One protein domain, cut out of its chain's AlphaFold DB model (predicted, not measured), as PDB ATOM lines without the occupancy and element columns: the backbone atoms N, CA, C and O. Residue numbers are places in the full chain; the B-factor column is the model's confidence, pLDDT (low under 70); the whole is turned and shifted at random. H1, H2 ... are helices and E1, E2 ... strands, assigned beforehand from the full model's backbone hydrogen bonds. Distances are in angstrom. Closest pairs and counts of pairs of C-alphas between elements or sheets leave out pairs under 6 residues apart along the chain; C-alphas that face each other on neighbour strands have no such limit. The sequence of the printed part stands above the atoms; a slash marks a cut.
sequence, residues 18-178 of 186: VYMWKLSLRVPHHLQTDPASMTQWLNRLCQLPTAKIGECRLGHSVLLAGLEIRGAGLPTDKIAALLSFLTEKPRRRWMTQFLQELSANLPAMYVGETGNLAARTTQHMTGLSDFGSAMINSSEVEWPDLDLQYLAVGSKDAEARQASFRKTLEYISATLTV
ATOM      1  N   VAL A  18     279.080 301.183 351.507       95.88
ATOM      2  CA  VAL A  18     278.075 300.154 351.777       95.88
ATOM      3  C   VAL A  18     276.886 300.434 350.877       95.88
ATOM      4  O   VAL A  18     276.515 301.589 350.682       95.88
ATOM      5  N   TYR A  19     276.310 299.395 350.295       96.81
ATOM      6  CA  TYR A  19     275.209 299.519 349.352       96.81
ATOM      7  C   TYR A  19     274.175 298.426 349.574       96.81
ATOM      8  O   TYR A  19     274.463 297.373 350.145       96.81
ATOM      9  N   MET A  20     272.966 298.696 349.104       96.31
ATOM     10  CA  MET A  20     271.840 297.786 349.137       96.31
ATOM     11  C   MET A  20     271.107 297.798 347.800       96.31
ATOM     12  O   MET A  20     270.879 298.854 347.210       96.31
ATOM     13  N   TRP A  21     270.721 296.611 347.353       95.44
ATOM     14  CA  TRP A  21     269.788 296.427 346.252       95.44
ATOM     15  C   TRP A  21     268.405 296.189 346.833       95.44
ATOM     16  O   TRP A  21     268.222 295.292 347.662       95.44
ATOM     17  N   LYS A  22     267.438 296.999 346.417       94.38
ATOM     18  CA  LYS A  22     266.037 296.904 346.835       94.38
ATOM     19  C   LYS A  22     265.158 296.705 345.615       94.38
ATOM     20  O   LYS A  22     265.494 297.188 344.543       94.38
ATOM     21  N   LEU A  23     264.013 296.060 345.794       92.69
ATOM     22  CA  LEU A  23     262.993 296.028 344.756       92.69
ATOM     23  C   LEU A  23     262.471 297.456 344.502       92.69
ATOM     24  O   LEU A  23     262.066 298.154 345.435       92.69
ATOM     25  N   SER A  24     262.475 297.879 343.245       92.81
ATOM     26  CA  SER A  24     261.885 299.129 342.788       92.81
ATOM     27  C   SER A  24     260.406 298.919 342.499       92.81
ATOM     28  O   SER A  24     260.022 298.122 341.647       92.81
ATOM     29  N   LEU A  25     259.546 299.682 343.173       93.88
ATOM     30  CA  LEU A  25     258.109 299.711 342.876       93.88
ATOM     31  C   LEU A  25     257.752 300.801 341.853       93.88
ATOM     32  O   LEU A  25     256.621 301.294 341.812       93.88
ATOM     33  N   ARG A  26     258.720 301.227 341.031       93.56
ATOM     34  CA  ARG A  26     258.502 302.255 340.014       93.56
ATOM     35  C   ARG A  26     257.660 301.691 338.876       93.56
ATOM     36  O   ARG A  26     258.156 300.951 338.039       93.56
ATOM     37  N   VAL A  27     256.402 302.119 338.802       93.38
ATOM     38  CA  VAL A  27     255.471 301.695 337.748       93.38
ATOM     39  C   VAL A  27     255.980 302.144 336.365       93.38
ATOM     40  O   VAL A  27     256.038 303.356 336.110       93.38
ATOM     41  N   PRO A  28     256.292 301.214 335.438       92.69
ATOM     42  CA  PRO A  28     256.628 301.543 334.057       92.69
ATOM     43  C   PRO A  28     255.551 302.406 333.394       92.69
ATOM     44  O   PRO A  28     254.356 302.170 333.564       92.69
ATOM     45  N   HIS A  29     255.961 303.395 332.595       92.06
ATOM     46  CA  HIS A  29     255.038 304.386 332.025       92.06
ATOM     47  C   HIS A  29     253.890 303.751 331.219       92.06
ATOM     48  O   HIS A  29     252.746 304.185 331.327       92.06
ATOM     49  N   HIS A  30     254.172 302.691 330.455       92.19
ATOM     50  CA  HIS A  30     253.162 301.985 329.660       92.19
ATOM     51  C   HIS A  30     252.100 301.272 330.520       92.19
ATOM     52  O   HIS A  30     250.959 301.129 330.086       92.19
ATOM     53  N   LEU A  31     252.427 300.882 331.759       93.75
ATOM     54  CA  LEU A  31     251.468 300.272 332.686       93.75
ATOM     55  C   LEU A  31     250.556 301.311 333.343       93.75
ATOM     56  O   LEU A  31     249.429 301.003 333.704       93.75
ATOM     57  N   GLN A  32     250.987 302.570 333.452       94.38
ATOM     58  CA  GLN A  32     250.172 303.627 334.066       94.38
ATOM     59  C   GLN A  32     248.929 303.984 333.234       94.38
ATOM     60  O   GLN A  32     247.999 304.629 333.732       94.38
ATOM     61  N   THR A  33     248.893 303.588 331.961       95.25
ATOM     62  CA  THR A  33     247.772 303.851 331.053       95.25
ATOM     63  C   THR A  33     246.781 302.700 330.947       95.25
ATOM     64  O   THR A  33     245.619 302.977 330.655       95.25
ATOM     65  N   ASP A  34     247.197 301.463 331.234       97.06
ATOM     66  CA  ASP A  34     246.357 300.268 331.121       97.06
ATOM     67  C   ASP A  34     246.057 299.639 332.500       97.06
ATOM     68  O   ASP A  34     246.949 299.060 333.128       97.06
ATOM     69  N   PRO A  35     244.798 299.704 332.976       97.69
ATOM     70  CA  PRO A  35     244.384 299.091 334.236       97.69
ATOM     71  C   PRO A  35     244.665 297.586 334.315       97.69
ATOM     72  O   PRO A  35     245.032 297.092 335.384       97.69
ATOM     73  N   ALA A  36     244.494 296.854 333.209       98.00
ATOM     74  CA  ALA A  36     244.660 295.403 333.196       98.00
ATOM     75  C   ALA A  36     246.132 295.028 333.383       98.00
ATOM     76  O   ALA A  36     246.460 294.281 334.310       98.00
ATOM     77  N   SER A  37     247.025 295.620 332.585       97.44
ATOM     78  CA  SER A  37     248.464 295.386 332.714       97.44
ATOM     79  C   SER A  37     249.012 295.858 334.067       97.44
ATOM     80  O   SER A  37     249.819 295.155 334.673       97.44
ATOM     81  N   MET A  38     248.538 296.989 334.612       97.75
ATOM     82  CA  MET A  38     248.935 297.431 335.959       97.75
ATOM     83  C   MET A  38     248.491 296.446 337.050       97.75
ATOM     84  O   MET A  38     249.252 296.175 337.976       97.75
ATOM     85  N   THR A  39     247.284 295.884 336.937       98.25
ATOM     86  CA  THR A  39     246.768 294.874 337.878       98.25
ATOM     87  C   THR A  39     247.593 293.589 337.820       98.25
ATOM     88  O   THR A  39     247.962 293.044 338.859       98.25
ATOM     89  N   GLN A  40     247.919 293.114 336.614       97.31
ATOM     90  CA  GLN A  40     248.762 291.929 336.424       97.31
ATOM     91  C   GLN A  40     250.169 292.141 336.987       97.31
ATOM     92  O   GLN A  40     250.695 291.264 337.670       97.31
ATOM     93  N   TRP A  41     250.753 293.316 336.756       95.75
ATOM     94  CA  TRP A  41     252.057 293.674 337.304       95.75
ATOM     95  C   TRP A  41     252.042 293.747 338.836       95.75
ATOM     96  O   TRP A  41     252.901 293.146 339.473       95.75
ATOM     97  N   LEU A  42     251.028 294.375 339.443       96.69
ATOM     98  CA  LEU A  42     250.849 294.381 340.902       96.69
ATOM     99  C   LEU A  42     250.719 292.963 341.472       96.69
ATOM    100  O   LEU A  42     251.342 292.641 342.482       96.69
ATOM    101  N   ASN A  43     249.958 292.095 340.806       97.12
ATOM    102  CA  ASN A  43     249.848 290.698 341.207       97.12
ATOM    103  C   ASN A  43     251.196 289.962 341.108       97.12
ATOM    104  O   ASN A  43     251.546 289.233 342.033       97.12
ATOM    105  N   ARG A  44     251.975 290.189 340.037       95.00
ATOM    106  CA  ARG A  44     253.337 289.647 339.893       95.00
ATOM    107  C   ARG A  44     254.234 290.107 341.040       95.00
ATOM    108  O   ARG A  44     254.923 289.275 341.618       95.00
ATOM    109  N   LEU A  45     254.204 291.390 341.408       93.06
ATOM    110  CA  LEU A  45     254.981 291.904 342.543       93.06
ATOM    111  C   LEU A  45     254.646 291.166 343.847       93.06
ATOM    112  O   LEU A  45     255.545 290.803 344.599       93.06
ATOM    113  N   CYS A  46     253.365 290.873 344.083       94.31
ATOM    114  CA  CYS A  46     252.910 290.089 345.235       94.31
ATOM    115  C   CYS A  46     253.294 288.598 345.182       94.31
ATOM    116  O   CYS A  46     252.997 287.876 346.131       94.31
ATOM    117  N   GLN A  47     253.908 288.122 344.097       93.56
ATOM    118  CA  GLN A  47     254.403 286.750 343.939       93.56
ATOM    119  C   GLN A  47     255.930 286.656 343.993       93.56
ATOM    120  O   GLN A  47     256.466 285.546 344.023       93.56
ATOM    121  N   LEU A  48     256.630 287.797 344.006       90.06
ATOM    122  CA  LEU A  48     258.085 287.811 344.010       90.06
ATOM    123  C   LEU A  48     258.644 287.173 345.293       90.06
ATOM    124  O   LEU A  48     258.080 287.352 346.383       90.06
ATOM    125  N   PRO A  49     259.768 286.444 345.189       86.94
ATOM    126  CA  PRO A  49     260.456 285.917 346.355       86.94
ATOM    127  C   PRO A  49     261.005 287.062 347.212       86.94
ATOM    128  O   PRO A  49     261.659 287.982 346.727       86.94
ATOM    129  N   THR A  50     260.736 286.997 348.513       81.75
ATOM    130  CA  THR A  50     261.249 287.940 349.517       81.75
ATOM    131  C   THR A  50     262.528 287.417 350.170       81.75
ATOM    132  O   THR A  50     263.392 288.199 350.555       81.75
ATOM    133  N   ALA A  51     262.673 286.094 350.281       81.06
ATOM    134  CA  ALA A  51     263.887 285.458 350.782       81.06
ATOM    135  C   ALA A  51     264.124 284.118 350.085       81.06
ATOM    136  O   ALA A  51     263.178 283.371 349.830       81.06
ATOM    137  N   LYS A  52     265.393 283.800 349.820       81.50
ATOM    138  CA  LYS A  52     265.799 282.536 349.209       81.50
ATOM    139  C   LYS A  52     267.069 282.015 349.866       81.50
ATOM    140  O   LYS A  52     268.131 282.622 349.769       81.50
ATOM    141  N   ILE A  53     266.958 280.861 350.501       81.44
ATOM    142  CA  ILE A  53     268.073 280.083 351.020       81.44
ATOM    143  C   ILE A  53     268.345 278.990 349.990       81.44
ATOM    144  O   ILE A  53     267.461 278.199 349.667       81.44
ATOM    145  N   GLY A  54     269.554 278.988 349.430       82.12
ATOM    146  CA  GLY A  54     270.007 277.895 348.568       82.12
ATOM    147  C   GLY A  54     270.217 276.606 349.359       82.12
ATOM    148  O   GLY A  54     270.012 276.569 350.572       82.12
ATOM    149  N   GLU A  55     270.665 275.553 348.683       87.25
ATOM    150  CA  GLU A  55     271.024 274.322 349.380       87.25
ATOM    151  C   GLU A  55     272.133 274.593 350.412       87.25
ATOM    152  O   GLU A  55     273.166 275.188 350.091       87.25
ATOM    153  N   CYS A  56     271.920 274.182 351.661       84.88
ATOM    154  CA  CYS A  56     272.924 274.300 352.712       84.88
ATOM    155  C   CYS A  56     272.838 273.146 353.712       84.88
ATOM    156  O   CYS A  56     271.781 272.561 353.947       84.88
ATOM    157  N   ARG A  57     273.972 272.797 354.324       85.00
ATOM    158  CA  ARG A  57     274.010 271.807 355.403       85.00
ATOM    159  C   ARG A  57     273.756 272.482 356.746       85.00
ATOM    160  O   ARG A  57     274.523 273.347 357.161       85.00
ATOM    161  N   LEU A  58     272.708 272.047 357.437       85.31
ATOM    162  CA  LEU A  58     272.417 272.407 358.821       85.31
ATOM    163  C   LEU A  58     273.119 271.386 359.735       85.31
ATOM    164  O   LEU A  58     272.560 270.362 360.126       85.31
ATOM    165  N   GLY A  59     274.398 271.631 360.023       84.50
ATOM    166  CA  GLY A  59     275.240 270.705 360.787       84.50
ATOM    167  C   GLY A  59     275.665 269.466 359.985       84.50
ATOM    168  O   GLY A  59     275.774 269.498 358.761       84.50
ATOM    169  N   HIS A  60     275.947 268.358 360.678       81.06
ATOM    170  CA  HIS A  60     276.547 267.166 360.056       81.06
ATOM    171  C   HIS A  60     275.554 266.235 359.347       81.06
ATOM    172  O   HIS A  60     275.980 265.402 358.549       81.06
ATOM    173  N   SER A  61     274.254 266.351 359.630       89.38
ATOM    174  CA  SER A  61     273.270 265.329 359.238       89.38
ATOM    175  C   SER A  61     272.052 265.868 358.499       89.38
ATOM    176  O   SER A  61     271.275 265.075 357.978       89.38
ATOM    177  N   VAL A  62     271.867 267.189 358.438       89.56
ATOM    178  CA  VAL A  62     270.693 267.791 357.801       89.56
ATOM    179  C   VAL A  62     271.136 268.588 356.585       89.56
ATOM    180  O   VAL A  62     271.977 269.479 356.680       89.56
ATOM    181  N   LEU A  63     270.555 268.261 355.436       90.25
ATOM    182  CA  LEU A  63     270.661 269.043 354.213       90.25
ATOM    183  C   LEU A  63     269.344 269.792 354.026       90.25
ATOM    184  O   LEU A  63     268.296 269.172 353.852       90.25
ATOM    185  N   LEU A  64     269.389 271.118 354.069       87.25
ATOM    186  CA  LEU A  64     268.294 271.948 353.598       87.25
ATOM    187  C   LEU A  64     268.448 272.057 352.080       87.25
ATOM    188  O   LEU A  64     269.365 272.724 351.620       87.25
ATOM    189  N   ALA A  65     267.561 271.419 351.314       88.69
ATOM    190  CA  ALA A  65     267.579 271.436 349.840       88.69
ATOM    191  C   ALA A  65     267.313 272.832 349.232       88.69
ATOM    192  O   ALA A  65     267.425 273.041 348.026       88.69
ATOM    193  N   GLY A  66     266.942 273.786 350.080       85.88
ATOM    194  CA  GLY A  66     266.578 275.149 349.735       85.88
ATOM    195  C   GLY A  66     265.291 275.543 350.449       85.88
ATOM    196  O   GLY A  66     264.439 274.706 350.745       85.88
ATOM    197  N   LEU A  67     265.160 276.827 350.753       86.50
ATOM    198  CA  LEU A  67     263.940 277.412 351.291       86.50
ATOM    199  C   LEU A  67     263.669 278.705 350.547       86.50
ATOM    200  O   LEU A  67     264.573 279.506 350.339       86.50
ATOM    201  N   GLU A  68     262.419 278.940 350.187       87.31
ATOM    202  CA  GLU A  68     262.027 280.177 349.540       87.31
ATOM    203  C   GLU A  68     260.748 280.709 350.171       87.31
ATOM    204  O   GLU A  68     259.785 279.971 350.385       87.31
ATOM    205  N   ILE A  69     260.762 281.996 350.499       86.38
ATOM    206  CA  ILE A  69     259.620 282.721 351.041       86.38
ATOM    207  C   ILE A  69     259.157 283.678 349.954       86.38
ATOM    208  O   ILE A  69     259.915 284.549 349.528       86.38
ATOM    209  N   ARG A  70     257.909 283.520 349.522       90.31
ATOM    210  CA  ARG A  70     257.262 284.346 348.499       90.31
ATOM    211  C   ARG A  70     255.812 284.605 348.871       90.31
ATOM    212  O   ARG A  70     255.221 283.856 349.650       90.31
ATOM    213  N   GLY A  71     255.231 285.652 348.298       89.94
ATOM    214  CA  GLY A  71     253.791 285.855 348.388       89.94
ATOM    215  C   GLY A  71     253.028 284.925 347.439       89.94
ATOM    216  O   GLY A  71     253.560 284.449 346.437       89.94
ATOM    217  N   ALA A  72     251.760 284.659 347.753       93.56
ATOM    218  CA  ALA A  72     250.885 283.833 346.916       93.56
ATOM    219  C   ALA A  72     250.277 284.608 345.727       93.56
ATOM    220  O   ALA A  72     249.566 284.033 344.905       93.56
ATOM    221  N   GLY A  73     250.532 285.917 345.636       95.38
ATOM    222  CA  GLY A  73     249.773 286.826 344.785       95.38
ATOM    223  C   GLY A  73     248.455 287.276 345.417       95.38
ATOM    224  O   GLY A  73     248.188 287.069 346.602       95.38
ATOM    225  N   LEU A  74     247.635 287.937 344.608       96.62
ATOM    226  CA  LEU A  74     246.334 288.465 344.988       96.62
ATOM    227  C   LEU A  74     245.228 287.429 344.707       96.62
ATOM    228  O   LEU A  74     245.176 286.874 343.609       96.62
ATOM    229  N   PRO A  75     244.298 287.202 345.651       97.62
ATOM    230  CA  PRO A  75     243.078 286.436 345.398       97.62
ATOM    231  C   PRO A  75     242.233 287.022 344.253       97.62
ATOM    232  O   PRO A  75     242.263 288.229 344.003       97.62
ATOM    233  N   THR A  76     241.440 286.191 343.568       97.88
ATOM    234  CA  THR A  76     240.651 286.598 342.386       97.88
ATOM    235  C   THR A  76     239.695 287.763 342.661       97.88
ATOM    236  O   THR A  76     239.569 288.665 341.834       97.88
ATOM    237  N   ASP A  77     239.054 287.789 343.830       98.25
ATOM    238  CA  ASP A  77     238.185 288.890 344.262       98.25
ATOM    239  C   ASP A  77     238.971 290.202 344.433       98.25
ATOM    240  O   ASP A  77     238.506 291.266 344.019       98.25
ATOM    241  N   LYS A  78     240.199 290.133 344.966       98.19
ATOM    242  CA  LYS A  78     241.097 291.292 345.094       98.19
ATOM    243  C   LYS A  78     241.614 291.771 343.744       98.19
ATOM    244  O   LYS A  78     241.692 292.979 343.544       98.19
ATOM    245  N   ILE A  79     241.901 290.861 342.813       98.31
ATOM    246  CA  ILE A  79     242.260 291.205 341.428       98.31
ATOM    247  C   ILE A  79     241.112 291.972 340.763       98.31
ATOM    248  O   ILE A  79     241.342 293.037 340.193       98.31
ATOM    249  N   ALA A  80     239.873 291.482 340.872       98.38
ATOM    250  CA  ALA A  80     238.706 292.147 340.294       98.38
ATOM    251  C   ALA A  80     238.454 293.532 340.918       98.38
ATOM    252  O   ALA A  80     238.220 294.506 340.196       98.38
ATOM    253  N   ALA A  81     238.554 293.643 342.247       98.44
ATOM    254  CA  ALA A  81     238.407 294.912 342.958       98.44
ATOM    255  C   ALA A  81     239.497 295.924 342.568       98.44
ATOM    256  O   ALA A  81     239.198 297.094 342.324       98.44
ATOM    257  N   LEU A  82     240.750 295.473 342.462       98.25
ATOM    258  CA  LEU A  82     241.880 296.299 342.051       98.25
ATOM    259  C   LEU A  82     241.733 296.770 340.601       98.25
ATOM    260  O   LEU A  82     241.908 297.955 340.333       98.25
ATOM    261  N   LEU A  83     241.337 295.882 339.687       98.44
ATOM    262  CA  LEU A  83     241.079 296.241 338.294       98.44
ATOM    263  C   LEU A  83     239.996 297.318 338.196       98.44
ATOM    264  O   LEU A  83     240.199 298.334 337.532       98.44
ATOM    265  N   SER A  84     238.876 297.129 338.902       98.44
ATOM    266  CA  SER A  84     237.796 298.117 338.971       98.44
ATOM    267  C   SER A  84     238.292 299.455 339.525       98.44
ATOM    268  O   SER A  84     238.035 300.504 338.930       98.44
ATOM    269  N   PHE A  85     239.077 299.434 340.607       98.44
ATOM    270  CA  PHE A  85     239.687 300.629 341.182       98.44
ATOM    271  C   PHE A  85     240.605 301.344 340.181       98.44
ATOM    272  O   PHE A  85     240.525 302.558 340.039       98.44
ATOM    273  N   LEU A  86     241.437 300.618 339.436       98.19
ATOM    274  CA  LEU A  86     242.417 301.200 338.520       98.19
ATOM    275  C   LEU A  86     241.829 301.678 337.185       98.19
ATOM    276  O   LEU A  86     242.574 302.235 336.383       98.19
ATOM    277  N   THR A  87     240.529 301.523 336.920       97.94
ATOM    278  CA  THR A  87     239.887 302.028 335.684       97.94
ATOM    279  C   THR A  87     240.012 303.548 335.527       97.94
ATOM    280  O   THR A  87     240.224 304.054 334.420       97.94
ATOM    281  N   GLU A  88     239.991 304.294 336.632       97.81
ATOM    282  CA  GLU A  88     240.084 305.753 336.631       97.81
ATOM    283  C   GLU A  88     241.544 306.238 336.658       97.81
ATOM    284  O   GLU A  88     242.351 305.838 337.503       97.81
ATOM    285  N   LYS A  89     241.895 307.179 335.768       96.94
ATOM    286  CA  LYS A  89     243.254 307.753 335.682       96.94
ATOM    287  C   LYS A  89     243.754 308.361 337.011       96.94
ATOM    288  O   LYS A  89     244.909 308.102 337.353       96.94
ATOM    289  N   PRO A  90     242.949 309.126 337.784       97.94
ATOM    290  CA  PRO A  90     243.385 309.638 339.085       97.94
ATOM    291  C   PRO A  90     243.780 308.534 340.072       97.94
ATOM    292  O   PRO A  90     244.762 308.688 340.793       97.94
ATOM    293  N   ARG A  91     243.075 307.396 340.060       97.94
ATOM    294  CA  ARG A  91     243.347 306.257 340.948       97.94
ATOM    295  C   ARG A  91     244.636 305.528 340.577       97.94
ATOM    296  O   ARG A  91     245.393 305.161 341.469       97.94
ATOM    297  N   ARG A  92     244.949 305.398 339.280       97.12
ATOM    298  CA  ARG A  92     246.262 304.884 338.835       97.12
ATOM    299  C   ARG A  92     247.407 305.790 339.273       97.12
ATOM    300  O   ARG A  92     248.401 305.296 339.791       97.12
ATOM    301  N   ARG A  93     247.256 307.114 339.135       96.81
ATOM    302  CA  ARG A  93     248.258 308.081 339.619       96.81
ATOM    303  C   ARG A  93     248.464 307.969 341.131       96.81
ATOM    304  O   ARG A  93     249.605 307.949 341.579       96.81
ATOM    305  N   TRP A  94     247.371 307.874 341.886       98.06
ATOM    306  CA  TRP A  94     247.421 307.662 343.331       98.06
ATOM    307  C   TRP A  94     248.137 306.352 343.687       98.06
ATOM    308  O   TRP A  94     249.032 306.364 344.523       98.06
ATOM    309  N   MET A  95     247.826 305.248 342.999       97.94
ATOM    310  CA  MET A  95     248.486 303.955 343.216       97.94
ATOM    311  C   MET A  95     249.991 304.026 342.932       97.94
ATOM    312  O   MET A  95     250.784 303.517 343.715       97.94
ATOM    313  N   THR A  96     250.406 304.696 341.852       96.38
ATOM    314  CA  THR A  96     251.831 304.922 341.564       96.38
ATOM    315  C   THR A  96     252.527 305.665 342.705       96.38
ATOM    316  O   THR A  96     253.627 305.281 343.090       96.38
ATOM    317  N   GLN A  97     251.893 306.697 343.269       96.06
ATOM    318  CA  GLN A  97     252.453 307.433 344.403       96.06
ATOM    319  C   GLN A  97     252.521 306.566 345.667       96.06
ATOM    320  O   GLN A  97     253.561 306.518 346.318       96.06
ATOM    321  N   PHE A  98     251.456 305.819 345.970       97.12
ATOM    322  CA  PHE A  98     251.429 304.874 347.087       97.12
ATOM    323  C   PHE A  98     252.578 303.855 347.003       97.12
ATOM    324  O   PHE A  98     253.285 303.621 347.981       97.12
ATOM    325  N   LEU A  99     252.818 303.286 345.820       95.88
ATOM    326  CA  LEU A  99     253.914 302.341 345.590       95.88
ATOM    327  C   LEU A  99     255.297 302.980 345.760       95.88
ATOM    328  O   LEU A  99     256.202 302.356 346.312       95.88
ATOM    329  N   GLN A 100     255.467 304.228 345.318       92.00
ATOM    330  CA  GLN A 100     256.708 304.975 345.528       92.00
ATOM    331  C   GLN A 100     256.979 305.181 347.022       92.00
ATOM    332  O   GLN A 100     258.088 304.917 347.478       92.00
ATOM    333  N   GLU A 101     255.972 305.564 347.804       93.50
ATOM    334  CA  GLU A 101     256.098 305.707 349.260       93.50
ATOM    335  C   GLU A 101     256.393 304.358 349.943       93.50
ATOM    336  O   GLU A 101     257.231 304.273 350.847       93.50
ATOM    337  N   LEU A 102     255.781 303.269 349.465       93.50
ATOM    338  CA  LEU A 102     256.028 301.922 349.979       93.50
ATOM    339  C   LEU A 102     257.458 301.433 349.699       93.50
ATOM    340  O   LEU A 102     258.037 300.746 350.541       93.50
ATOM    341  N   SER A 103     258.060 301.812 348.567       91.00
ATOM    342  CA  SER A 103     259.398 301.349 348.156       91.00
ATOM    343  C   SER A 103     260.504 301.662 349.180       91.00
ATOM    344  O   SER A 103     261.427 300.868 349.391       91.00
ATOM    345  N   ALA A 104     260.377 302.779 349.904       87.31
ATOM    346  CA  ALA A 104     261.299 303.150 350.975       87.31
ATOM    347  C   ALA A 104     261.298 302.129 352.128       87.31
ATOM    348  O   ALA A 104     262.337 301.900 352.744       87.31
ATOM    349  N   ASN A 105     260.169 301.457 352.355       89.81
ATOM    350  CA  ASN A 105     259.943 300.539 353.471       89.81
ATOM    351  C   ASN A 105     260.186 299.067 353.118       89.81
ATOM    352  O   ASN A 105     260.114 298.208 353.994       89.81
ATOM    353  N   LEU A 106     260.468 298.754 351.850       90.19
ATOM    354  CA  LEU A 106     260.776 297.381 351.462       90.19
ATOM    355  C   LEU A 106     262.086 296.899 352.100       90.19
ATOM    356  O   LEU A 106     263.004 297.710 352.280       90.19
ATOM    357  N   PRO A 107     262.203 295.597 352.413       90.88
ATOM    358  CA  PRO A 107     263.467 295.018 352.841       90.88
ATOM    359  C   PRO A 107     264.521 295.157 351.737       90.88
ATOM    360  O   PRO A 107     264.203 295.278 350.548       90.88
ATOM    361  N   ALA A 108     265.793 295.141 352.126       92.31
ATOM    362  CA  ALA A 108     266.855 294.978 351.144       92.31
ATOM    363  C   ALA A 108     266.795 293.550 350.600       92.31
ATOM    364  O   ALA A 108     266.567 292.605 351.345       92.31
ATOM    365  N   MET A 109     267.026 293.370 349.304       90.62
ATOM    366  CA  MET A 109     267.256 292.033 348.760       90.62
ATOM    367  C   MET A 109     268.680 291.595 349.087       90.62
ATOM    368  O   MET A 109     268.899 290.491 349.576       90.62
ATOM    369  N   TYR A 110     269.638 292.495 348.884       93.38
ATOM    370  CA  TYR A 110     271.053 292.260 349.128       93.38
ATOM    371  C   TYR A 110     271.691 293.506 349.730       93.38
ATOM    372  O   TYR A 110     271.405 294.621 349.296       93.38
ATOM    373  N   VAL A 111     272.597 293.307 350.681       95.12
ATOM    374  CA  VAL A 111     273.494 294.340 351.210       95.12
ATOM    375  C   VAL A 111     274.929 293.863 351.044       95.12
ATOM    376  O   VAL A 111     275.221 292.687 351.273       95.12
ATOM    377  N   GLY A 112     275.820 294.770 350.652       95.44
ATOM    378  CA  GLY A 112     277.248 294.496 350.571       95.44
ATOM    379  C   GLY A 112     278.103 295.709 350.910       95.44
ATOM    380  O   GLY A 112     277.650 296.853 350.875       95.44
ATOM    381  N   GLU A 113     279.372 295.443 351.199       95.56
ATOM    382  CA  GLU A 113     280.420 296.457 351.287       95.56
ATOM    383  C   GLU A 113     281.432 296.296 350.155       95.56
ATOM    384  O   GLU A 113     281.496 295.259 349.487       95.56
ATOM    385  N   THR A 114     282.176 297.361 349.882       95.06
ATOM    386  CA  THR A 114     283.241 297.355 348.882       95.06
ATOM    387  C   THR A 114     284.235 298.484 349.131       95.06
ATOM    388  O   THR A 114     283.889 299.516 349.709       95.06
ATOM    389  N   GLY A 115     285.469 298.303 348.653       93.81
ATOM    390  CA  GLY A 115     286.462 299.375 348.517       93.81
ATOM    391  C   GLY A 115     286.234 300.273 347.292       93.81
ATOM    392  O   GLY A 115     286.790 301.363 347.228       93.81
ATOM    393  N   ASN A 116     285.408 299.836 346.337       93.50
ATOM    394  CA  ASN A 116     285.043 300.595 345.142       93.50
ATOM    395  C   ASN A 116     283.599 300.262 344.711       93.50
ATOM    396  O   ASN A 116     283.313 299.135 344.286       93.50
ATOM    397  N   LEU A 117     282.682 301.224 344.867       93.88
ATOM    398  CA  LEU A 117     281.258 301.076 344.539       93.88
ATOM    399  C   LEU A 117     281.007 300.839 343.048       93.88
ATOM    400  O   LEU A 117     280.266 299.913 342.710       93.88
ATOM    401  N   ALA A 118     281.641 301.617 342.167       94.44
ATOM    402  CA  ALA A 118     281.484 301.474 340.721       94.44
ATOM    403  C   ALA A 118     281.905 300.072 340.250       94.44
ATOM    404  O   ALA A 118     281.096 299.341 339.681       94.44
ATOM    405  N   ALA A 119     283.125 299.642 340.589       94.12
ATOM    406  CA  ALA A 119     283.656 298.341 340.183       94.12
ATOM    407  C   ALA A 119     282.809 297.172 340.708       94.12
ATOM    408  O   ALA A 119     282.517 296.227 339.973       94.12
ATOM    409  N   ARG A 120     282.372 297.232 341.974       95.56
ATOM    410  CA  ARG A 120     281.553 296.161 342.561       95.56
ATOM    411  C   ARG A 120     280.152 296.106 341.961       95.56
ATOM    412  O   ARG A 120     279.625 295.015 341.770       95.56
ATOM    413  N   THR A 121     279.559 297.253 341.645       95.25
ATOM    414  CA  THR A 121     278.260 297.308 340.961       95.25
ATOM    415  C   THR A 121     278.368 296.720 339.560       95.25
ATOM    416  O   THR A 121     277.540 295.888 339.198       95.25
ATOM    417  N   THR A 122     279.432 297.047 338.819       94.75
ATOM    418  CA  THR A 122     279.706 296.431 337.516       94.75
ATOM    419  C   THR A 122     279.804 294.911 337.634       94.75
ATOM    420  O   THR A 122     279.132 294.218 336.882       94.75
ATOM    421  N   GLN A 123     280.545 294.381 338.619       95.12
ATOM    422  CA  GLN A 123     280.631 292.930 338.856       95.12
ATOM    423  C   GLN A 123     279.262 292.278 339.087       95.12
ATOM    424  O   GLN A 123     279.023 291.173 338.607       95.12
ATOM    425  N   HIS A 124     278.361 292.939 339.820       95.06
ATOM    426  CA  HIS A 124     276.996 292.441 340.005       95.06
ATOM    427  C   HIS A 124     276.230 292.427 338.682       95.06
ATOM    428  O   HIS A 124     275.701 291.389 338.299       95.06
ATOM    429  N   MET A 125     276.222 293.539 337.949       94.06
ATOM    430  CA  MET A 125     275.469 293.658 336.697       94.06
ATOM    431  C   MET A 125     275.984 292.729 335.587       94.06
ATOM    432  O   MET A 125     275.198 292.289 334.750       94.06
ATOM    433  N   THR A 126     277.278 292.394 335.592       93.44
ATOM    434  CA  THR A 126     277.891 291.458 334.634       93.44
ATOM    435  C   THR A 126     277.876 290.000 335.096       93.44
ATOM    436  O   THR A 126     278.324 289.126 334.357       93.44
ATOM    437  N   GLY A 127     277.358 289.706 336.293       93.69
ATOM    438  CA  GLY A 127     277.255 288.336 336.801       93.69
ATOM    439  C   GLY A 127     278.542 287.748 337.377       93.69
ATOM    440  O   GLY A 127     278.594 286.549 337.634       93.69
ATOM    441  N   LEU A 128     279.572 288.569 337.591       94.56
ATOM    442  CA  LEU A 128     280.871 288.152 338.132       94.56
ATOM    443  C   LEU A 128     280.878 287.994 339.662       94.56
ATOM    444  O   LEU A 128     281.894 287.617 340.245       94.56
ATOM    445  N   SER A 129     279.770 288.300 340.330       93.25
ATOM    446  CA  SER A 129     279.563 288.069 341.760       93.25
ATOM    447  C   SER A 129     278.465 287.026 341.996       93.25
ATOM    448  O   SER A 129     277.604 286.825 341.143       93.25
ATOM    449  N   ASP A 130     278.426 286.427 343.189       90.25
ATOM    450  CA  ASP A 130     277.358 285.492 343.577       90.25
ATOM    451  C   ASP A 130     275.957 286.104 343.432       90.25
ATOM    452  O   ASP A 130     275.048 285.465 342.907       90.25
ATOM    453  N   PHE A 131     275.787 287.357 343.869       91.12
ATOM    454  CA  PHE A 131     274.519 288.075 343.725       91.12
ATOM    455  C   PHE A 131     274.194 288.345 342.253       91.12
ATOM    456  O   PHE A 131     273.082 288.074 341.816       91.12
ATOM    457  N   GLY A 132     275.170 288.808 341.469       93.31
ATOM    458  CA  GLY A 132     274.998 289.054 340.041       93.31
ATOM    459  C   GLY A 132     274.619 287.795 339.266       93.31
ATOM    460  O   GLY A 132     273.686 287.807 338.468       93.31
ATOM    461  N   SER A 133     275.303 286.686 339.544       92.12
ATOM    462  CA  SER A 133     275.003 285.379 338.968       92.12
ATOM    463  C   SER A 133     273.598 284.906 339.356       92.12
ATOM    464  O   SER A 133     272.843 284.446 338.501       92.12
ATOM    465  N   ALA A 134     273.199 285.076 340.622       89.50
ATOM    466  CA  ALA A 134     271.845 284.755 341.069       89.50
ATOM    467  C   ALA A 134     270.776 285.600 340.355       89.50
ATOM    468  O   ALA A 134     269.728 285.066 340.000       89.50
ATOM    469  N   MET A 135     271.051 286.884 340.104       90.75
ATOM    470  CA  MET A 135     270.145 287.778 339.381       90.75
ATOM    471  C   MET A 135     270.014 287.413 337.901       90.75
ATOM    472  O   MET A 135     268.901 287.351 337.397       90.75
ATOM    473  N   ILE A 136     271.116 287.107 337.208       92.69
ATOM    474  CA  ILE A 136     271.078 286.692 335.792       92.69
ATOM    475  C   ILE A 136     270.310 285.378 335.608       92.69
ATOM    476  O   ILE A 136     269.618 285.199 334.610       92.69
ATOM    477  N   ASN A 137     270.423 284.465 336.572       90.12
ATOM    478  CA  ASN A 137     269.726 283.180 336.544       90.12
ATOM    479  C   ASN A 137     268.282 283.256 337.078       90.12
ATOM    480  O   ASN A 137     267.584 282.241 337.091       90.12
ATOM    481  N   SER A 138     267.829 284.424 337.541       89.00
ATOM    482  CA  SER A 138     266.467 284.627 338.033       89.00
ATOM    483  C   SER A 138     265.510 284.866 336.868       89.00
ATOM    484  O   SER A 138     265.725 285.755 336.052       89.00
ATOM    485  N   SER A 139     264.410 284.111 336.810       88.19
ATOM    486  CA  SER A 139     263.299 284.382 335.886       88.19
ATOM    487  C   SER A 139     262.257 285.344 336.467       88.19
ATOM    488  O   SER A 139     261.250 285.622 335.821       88.19
ATOM    489  N   GLU A 140     262.445 285.803 337.705       89.06
ATOM    490  CA  GLU A 140     261.396 286.477 338.478       89.06
ATOM    491  C   GLU A 140     261.650 287.971 338.662       89.06
ATOM    492  O   GLU A 140     260.703 288.760 338.626       89.06
ATOM    493  N   VAL A 141     262.917 288.354 338.836       89.81
ATOM    494  CA  VAL A 141     263.350 289.729 339.116       89.81
ATOM    495  C   VAL A 141     264.438 290.108 338.127       89.81
ATOM    496  O   VAL A 141     265.431 289.393 338.004       89.81
ATOM    497  N   GLU A 142     264.264 291.242 337.458       90.75
ATOM    498  CA  GLU A 142     265.222 291.780 336.497       90.75
ATOM    499  C   GLU A 142     265.932 293.022 337.058       90.75
ATOM    500  O   GLU A 142     265.484 293.640 338.021       90.75
ATOM    501  N   TRP A 143     267.045 293.439 336.445       91.81
ATOM    502  CA  TRP A 143     267.763 294.653 336.863       91.81
ATOM    503  C   TRP A 143     266.904 295.932 336.881       91.81
ATOM    504  O   TRP A 143     267.069 296.712 337.817       91.81
ATOM    505  N   PRO A 144     265.980 296.173 335.926       90.81
ATOM    506  CA  PRO A 144     265.074 297.323 335.989       90.81
ATOM    507  C   PRO A 144     264.091 297.288 337.165       90.81
ATOM    508  O   PRO A 144     263.540 298.330 337.517       90.81
ATOM    509  N   ASP A 145     263.884 296.118 337.774       90.06
ATOM    510  CA  ASP A 145     263.063 295.957 338.972       90.06
ATOM    511  C   ASP A 145     263.850 296.282 340.251       90.06
ATOM    512  O   ASP A 145     263.313 296.120 341.342       90.06
ATOM    513  N   LEU A 146     265.114 296.716 340.163       93.19
ATOM    514  CA  LEU A 146     265.969 296.986 341.316       93.19
ATOM    515  C   LEU A 146     266.416 298.448 341.393       93.19
ATOM    516  O   LEU A 146     266.822 299.053 340.405       93.19
ATOM    517  N   ASP A 147     266.429 298.982 342.611       94.88
ATOM    518  CA  ASP A 147     267.067 300.247 342.958       94.88
ATOM    519  C   ASP A 147     268.334 299.986 343.782       94.88
ATOM    520  O   ASP A 147     268.329 299.224 344.756       94.88
ATOM    521  N   LEU A 148     269.421 300.662 343.405       95.88
ATOM    522  CA  LEU A 148     270.663 300.699 344.170       95.88
ATOM    523  C   LEU A 148     270.641 301.898 345.120       95.88
ATOM    524  O   LEU A 148     270.620 303.047 344.679       95.88
ATOM    525  N   GLN A 149     270.709 301.641 346.422       95.94
ATOM    526  CA  GLN A 149     270.955 302.673 347.432       95.94
ATOM    527  C   GLN A 149     272.346 302.465 348.021       95.94
ATOM    528  O   GLN A 149     272.756 301.330 348.256       95.94
ATOM    529  N   TYR A 150     273.092 303.539 348.267       96.38
ATOM    530  CA  TYR A 150     274.452 303.425 348.784       96.38
ATOM    531  C   TYR A 150     274.828 304.575 349.713       96.38
ATOM    532  O   TYR A 150     274.270 305.669 349.656       96.38
ATOM    533  N   LEU A 151     275.825 304.303 350.552       95.19
ATOM    534  CA  LEU A 151     276.512 305.261 351.397       95.19
ATOM    535  C   LEU A 151     278.015 305.148 351.132       95.19
ATOM    536  O   LEU A 151     278.639 304.129 351.446       95.19
ATOM    537  N   ALA A 152     278.599 306.200 350.559       93.06
ATOM    538  CA  ALA A 152     280.045 306.306 350.416       93.06
ATOM    539  C   ALA A 152     280.682 306.565 351.789       93.06
ATOM    540  O   ALA A 152     280.291 307.482 352.513       93.06
ATOM    541  N   VAL A 153     281.675 305.757 352.147       88.25
ATOM    542  CA  VAL A 153     282.432 305.884 353.393       88.25
ATOM    543  C   VAL A 153     283.750 306.551 353.013       88.25
ATOM    544  O   VAL A 153     284.588 305.925 352.379       88.25
ATOM    545  N   GLY A 154     283.884 307.852 353.293       79.19
ATOM    546  CA  GLY A 154     284.992 308.688 352.799       79.19
ATOM    547  C   GLY A 154     286.400 308.141 353.089       79.19
ATOM    548  O   GLY A 154     286.596 307.312 353.968       79.19
ATOM    549  N   SER A 155     287.412 308.636 352.372       68.88
ATOM    550  CA  SER A 155     288.761 308.045 352.246       68.88
ATOM    551  C   SER A 155     289.800 308.420 353.324       68.88
ATOM    552  O   SER A 155     290.992 308.215 353.115       68.88
ATOM    553  N   LYS A 156     289.405 309.008 354.461       58.06
ATOM    554  CA  LYS A 156     290.364 309.679 355.369       58.06
ATOM    555  C   LYS A 156     291.061 308.796 356.416       58.06
ATOM    556  O   LYS A 156     291.938 309.301 357.107       58.06
ATOM    557  N   ASP A 157     290.721 307.513 356.523       66.12
ATOM    558  CA  ASP A 157     291.289 306.614 357.539       66.12
ATOM    559  C   ASP A 157     292.135 305.502 356.914       66.12
ATOM    560  O   ASP A 157     291.929 305.117 355.766       66.12
ATOM    561  N   ALA A 158     293.057 304.936 357.702       66.06
ATOM    562  CA  ALA A 158     293.829 303.760 357.309       66.06
ATOM    563  C   ALA A 158     292.901 302.639 356.797       66.06
ATOM    564  O   ALA A 158     291.955 302.247 357.485       66.06
ATOM    565  N   GLU A 159     293.201 302.106 355.611       76.00
ATOM    566  CA  GLU A 159     292.361 301.178 354.835       76.00
ATOM    567  C   GLU A 159     291.793 300.008 355.664       76.00
ATOM    568  O   GLU A 159     290.612 299.669 355.554       76.00
ATOM    569  N   ALA A 160     292.595 299.448 356.578       72.75
ATOM    570  CA  ALA A 160     292.178 298.364 357.468       72.75
ATOM    571  C   ALA A 160     291.063 298.770 358.455       72.75
ATOM    572  O   ALA A 160     290.124 298.003 358.685       72.75
ATOM    573  N   ARG A 161     291.124 299.985 359.023       77.88
ATOM    574  CA  ARG A 161     290.064 300.508 359.905       77.88
ATOM    575  C   ARG A 161     288.788 300.764 359.113       77.88
ATOM    576  O   ARG A 161     287.704 300.424 359.582       77.88
ATOM    577  N   GLN A 162     288.929 301.276 357.892       82.25
ATOM    578  CA  GLN A 162     287.790 301.487 357.004       82.25
ATOM    579  C   GLN A 162     287.103 300.177 356.628       82.25
ATOM    580  O   GLN A 162     285.878 300.117 356.646       82.25
ATOM    581  N   ALA A 163     287.861 299.119 356.337       87.62
ATOM    582  CA  ALA A 163     287.292 297.813 356.017       87.62
ATOM    583  C   ALA A 163     286.476 297.234 357.182       87.62
ATOM    584  O   ALA A 163     285.347 296.789 356.983       87.62
ATOM    585  N   SER A 164     287.006 297.285 358.409       89.50
ATOM    586  CA  SER A 164     286.276 296.824 359.601       89.50
ATOM    587  C   SER A 164     284.996 297.637 359.847       89.50
ATOM    588  O   SER A 164     283.920 297.080 360.087       89.50
ATOM    589  N   PHE A 165     285.082 298.961 359.709       90.62
ATOM    590  CA  PHE A 165     283.932 299.845 359.864       90.62
ATOM    591  C   PHE A 165     282.854 299.589 358.800       90.62
ATOM    592  O   PHE A 165     281.681 299.451 359.139       90.62
ATOM    593  N   ARG A 166     283.238 299.425 357.527       92.88
ATOM    594  CA  ARG A 166     282.305 299.077 356.444       92.88
ATOM    595  C   ARG A 166     281.601 297.747 356.681       92.88
ATOM    596  O   ARG A 166     280.387 297.691 356.534       92.88
ATOM    597  N   LYS A 167     282.330 296.711 357.106       92.56
ATOM    598  CA  LYS A 167     281.738 295.416 357.479       92.56
ATOM    599  C   LYS A 167     280.749 295.551 358.632       92.56
ATOM    600  O   LYS A 167     279.708 294.908 358.627       92.56
ATOM    601  N   THR A 168     281.030 296.425 359.597       93.38
ATOM    602  CA  THR A 168     280.099 296.716 360.699       93.38
ATOM    603  C   THR A 168     278.821 297.387 360.188       93.38
ATOM    604  O   THR A 168     277.720 296.983 360.557       93.38
ATOM    605  N   LEU A 169     278.944 298.378 359.300       93.75
ATOM    606  CA  LEU A 169     277.800 299.054 358.683       93.75
ATOM    607  C   LEU A 169     276.975 298.115 357.793       93.75
ATOM    608  O   LEU A 169     275.747 298.132 357.863       93.75
ATOM    609  N   GLU A 170     277.628 297.281 356.984       94.25
ATOM    610  CA  GLU A 170     276.985 296.222 356.200       94.25
ATOM    611  C   GLU A 170     276.264 295.233 357.115       94.25
ATOM    612  O   GLU A 170     275.097 294.917 356.875       94.25
ATOM    613  N   TYR A 171     276.904 294.827 358.217       91.44
ATOM    614  CA  TYR A 171     276.304 293.933 359.198       91.44
ATOM    615  C   TYR A 171     275.000 294.502 359.760       91.44
ATOM    616  O   TYR A 171     273.960 293.845 359.665       91.44
ATOM    617  N   ILE A 172     275.054 295.730 360.289       93.06
ATOM    618  CA  ILE A 172     273.901 296.457 360.837       93.06
ATOM    619  C   ILE A 172     272.811 296.590 359.772       93.06
ATOM    620  O   ILE A 172     271.660 296.247 360.029       93.06
ATOM    621  N   SER A 173     273.176 297.030 358.567       92.62
ATOM    622  CA  SER A 173     272.226 297.279 357.481       92.62
ATOM    623  C   SER A 173     271.500 296.004 357.061       92.62
ATOM    624  O   SER A 173     270.272 296.001 356.999       92.62
ATOM    625  N   ALA A 174     272.212 294.898 356.827       89.25
ATOM    626  CA  ALA A 174     271.567 293.645 356.429       89.25
ATOM    627  C   ALA A 174     270.718 293.027 357.549       89.25
ATOM    628  O   ALA A 174     269.685 292.431 357.255       89.25
ATOM    629  N   THR A 175     271.104 293.204 358.818       87.12
ATOM    630  CA  THR A 175     270.299 292.739 359.958       87.12
ATOM    631  C   THR A 175     269.015 293.560 360.109       87.12
ATOM    632  O   THR A 175     267.944 292.984 360.267       87.12
ATOM    633  N   LEU A 176     269.093 294.893 360.027       87.94
ATOM    634  CA  LEU A 176     267.931 295.775 360.198       87.94
ATOM    635  C   LEU A 176     266.961 295.739 359.010       87.94
ATOM    636  O   LEU A 176     265.772 295.979 359.193       87.94
ATOM    637  N   THR A 177     267.453 295.453 357.802       85.94
ATOM    638  CA  THR A 177     266.637 295.433 356.574       85.94
ATOM    639  C   THR A 177     266.246 294.033 356.108       85.94
ATOM    640  O   THR A 177     265.541 293.918 355.109       85.94
ATOM    641  N   VAL A 178     266.675 292.985 356.824       82.00
ATOM    642  CA  VAL A 178     266.387 291.571 356.525       82.00
ATOM    643  C   VAL A 178     266.817 291.192 355.099       82.00
ATOM    644  O   VAL A 178     266.014 290.766 354.273       82.00
TER     645      VAL A 178
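AT A GLANCE: This is residues 18 to 178 of the 186 residues of an uncharacterized protein of Phycicoccus sp (UniProt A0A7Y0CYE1). What is the main picture? The model is loosely built of two lobes joined end to end along its longest axis, a three-stranded sheet with the long helix H6 along one face and, at the other end, the helices H1, H2 and H3 in a loose group. From between them a thin two-stranded arm sticks out, made of E2 with E5 and, at its tip, E3 with E4, while the short helices H4 and H5 graze the sheet. What are the counts and the size? The printed part has 161 residues with six named helices and seven named strands, in the order E1 H1 E2 E3 E4 E5 H2 H3 E6 H4 H5 E7 H6; the class is mixed, helices and strands, and the larger sheet runs E6 E1 E7, antiparallel. The whole is loose, with a radius of gyration of the C-alphas of 19.0 A and spans of 58 by 47 by 28 A.

HOW THE PARTS SIT: Which strands are neighbours of residues 18 to 23? E1, residues 18 to 23, is the inner strand between the edge strands E6, residues 108 to 114, and E7, residues 146 to 152, antiparallel to both, in a sheet that is only just strongly twisted, with C-alphas up to 4.2 A off its best plane. N 19 and O 112 are within hydrogen-bond range at 2.9 A, as are N 20 and O 149 at 2.8 A. E6, then H4, residues 117 to 125, and H5, residues 130 to 136, then E7 form a split strand-helix-strand unit, two strands that run the same way with E1 between them, and its crossover is right-handed. Which helices form the other lobe? H1, residues 35 to 45, touches H2, residues 76 to 86, at a steep tilt of 51 degrees, opposite ways; their closest C-alphas, of Pro 35 and Leu 86, are 5.2 A apart. H3, residues 89 to 103, is close but not clearly touching to both, its Arg 92 C-alpha lying 7.6 A from that of Pro 35 and 5.3 A from that of Leu 86. How is the arm paired? E2, residues 49 to 53, and E5, residues 67 to 70, are antiparallel, with N 53 and O 67 within hydrogen-bond range at 2.7 A. E3, residues 56 to 58, and E4, residues 62 to 64, form a hairpin, with N 58 and O 62 within that range at 2.8 A. E2 runs on into E3 at 67 degrees, and E4 into E5 at 31 degrees. What is on the sheet E6 E1 E7? H6, residues 159 to 177, is on one face at a height of 7.5 A, two layers of helix and sheet, and runs along the strands at 1 degree to E6 on the local plane; its closest C-alpha to E6 is that of Thr 177, 5.5 A from that of Ala 108. H4 only grazes the sheet with residues 117 to 121, and H5, only just on it with 5 pairs of C-alphas within 10 A, grazes it with residue 131; the two touch only at the corner, the C-alphas of His 124 and Gly 132 being 3.9 A apart. In H1 to H6 every O i to N i+4 pair is within hydrogen-bond range.

IN THESE COORDINATES: Where does the printed part begin? C-alpha 18, the first of E1, is at (278.075, 300.154, 351.777), and E1 is 17.1 A long. Which elements are longer? H3 measures 21.4 A and E7 19.2 A from first to last C-alpha. Where does the last element end? H6, 26.4 A long, ends with C-alpha 177 at (266.637, 295.433, 356.574).

THE WHOLE: How far does it reach? The two C-alphas farthest apart, those of Ser 84 and Ala 158, are 59.2 A apart. Which links are long, and is there a cut? The link from E1 to H1, with 11 residues, is long, and the printed part has no cut. Where is confidence low? Residues 155 to 158 are under 70, and the mean pLDDT of the printed part is 91.6.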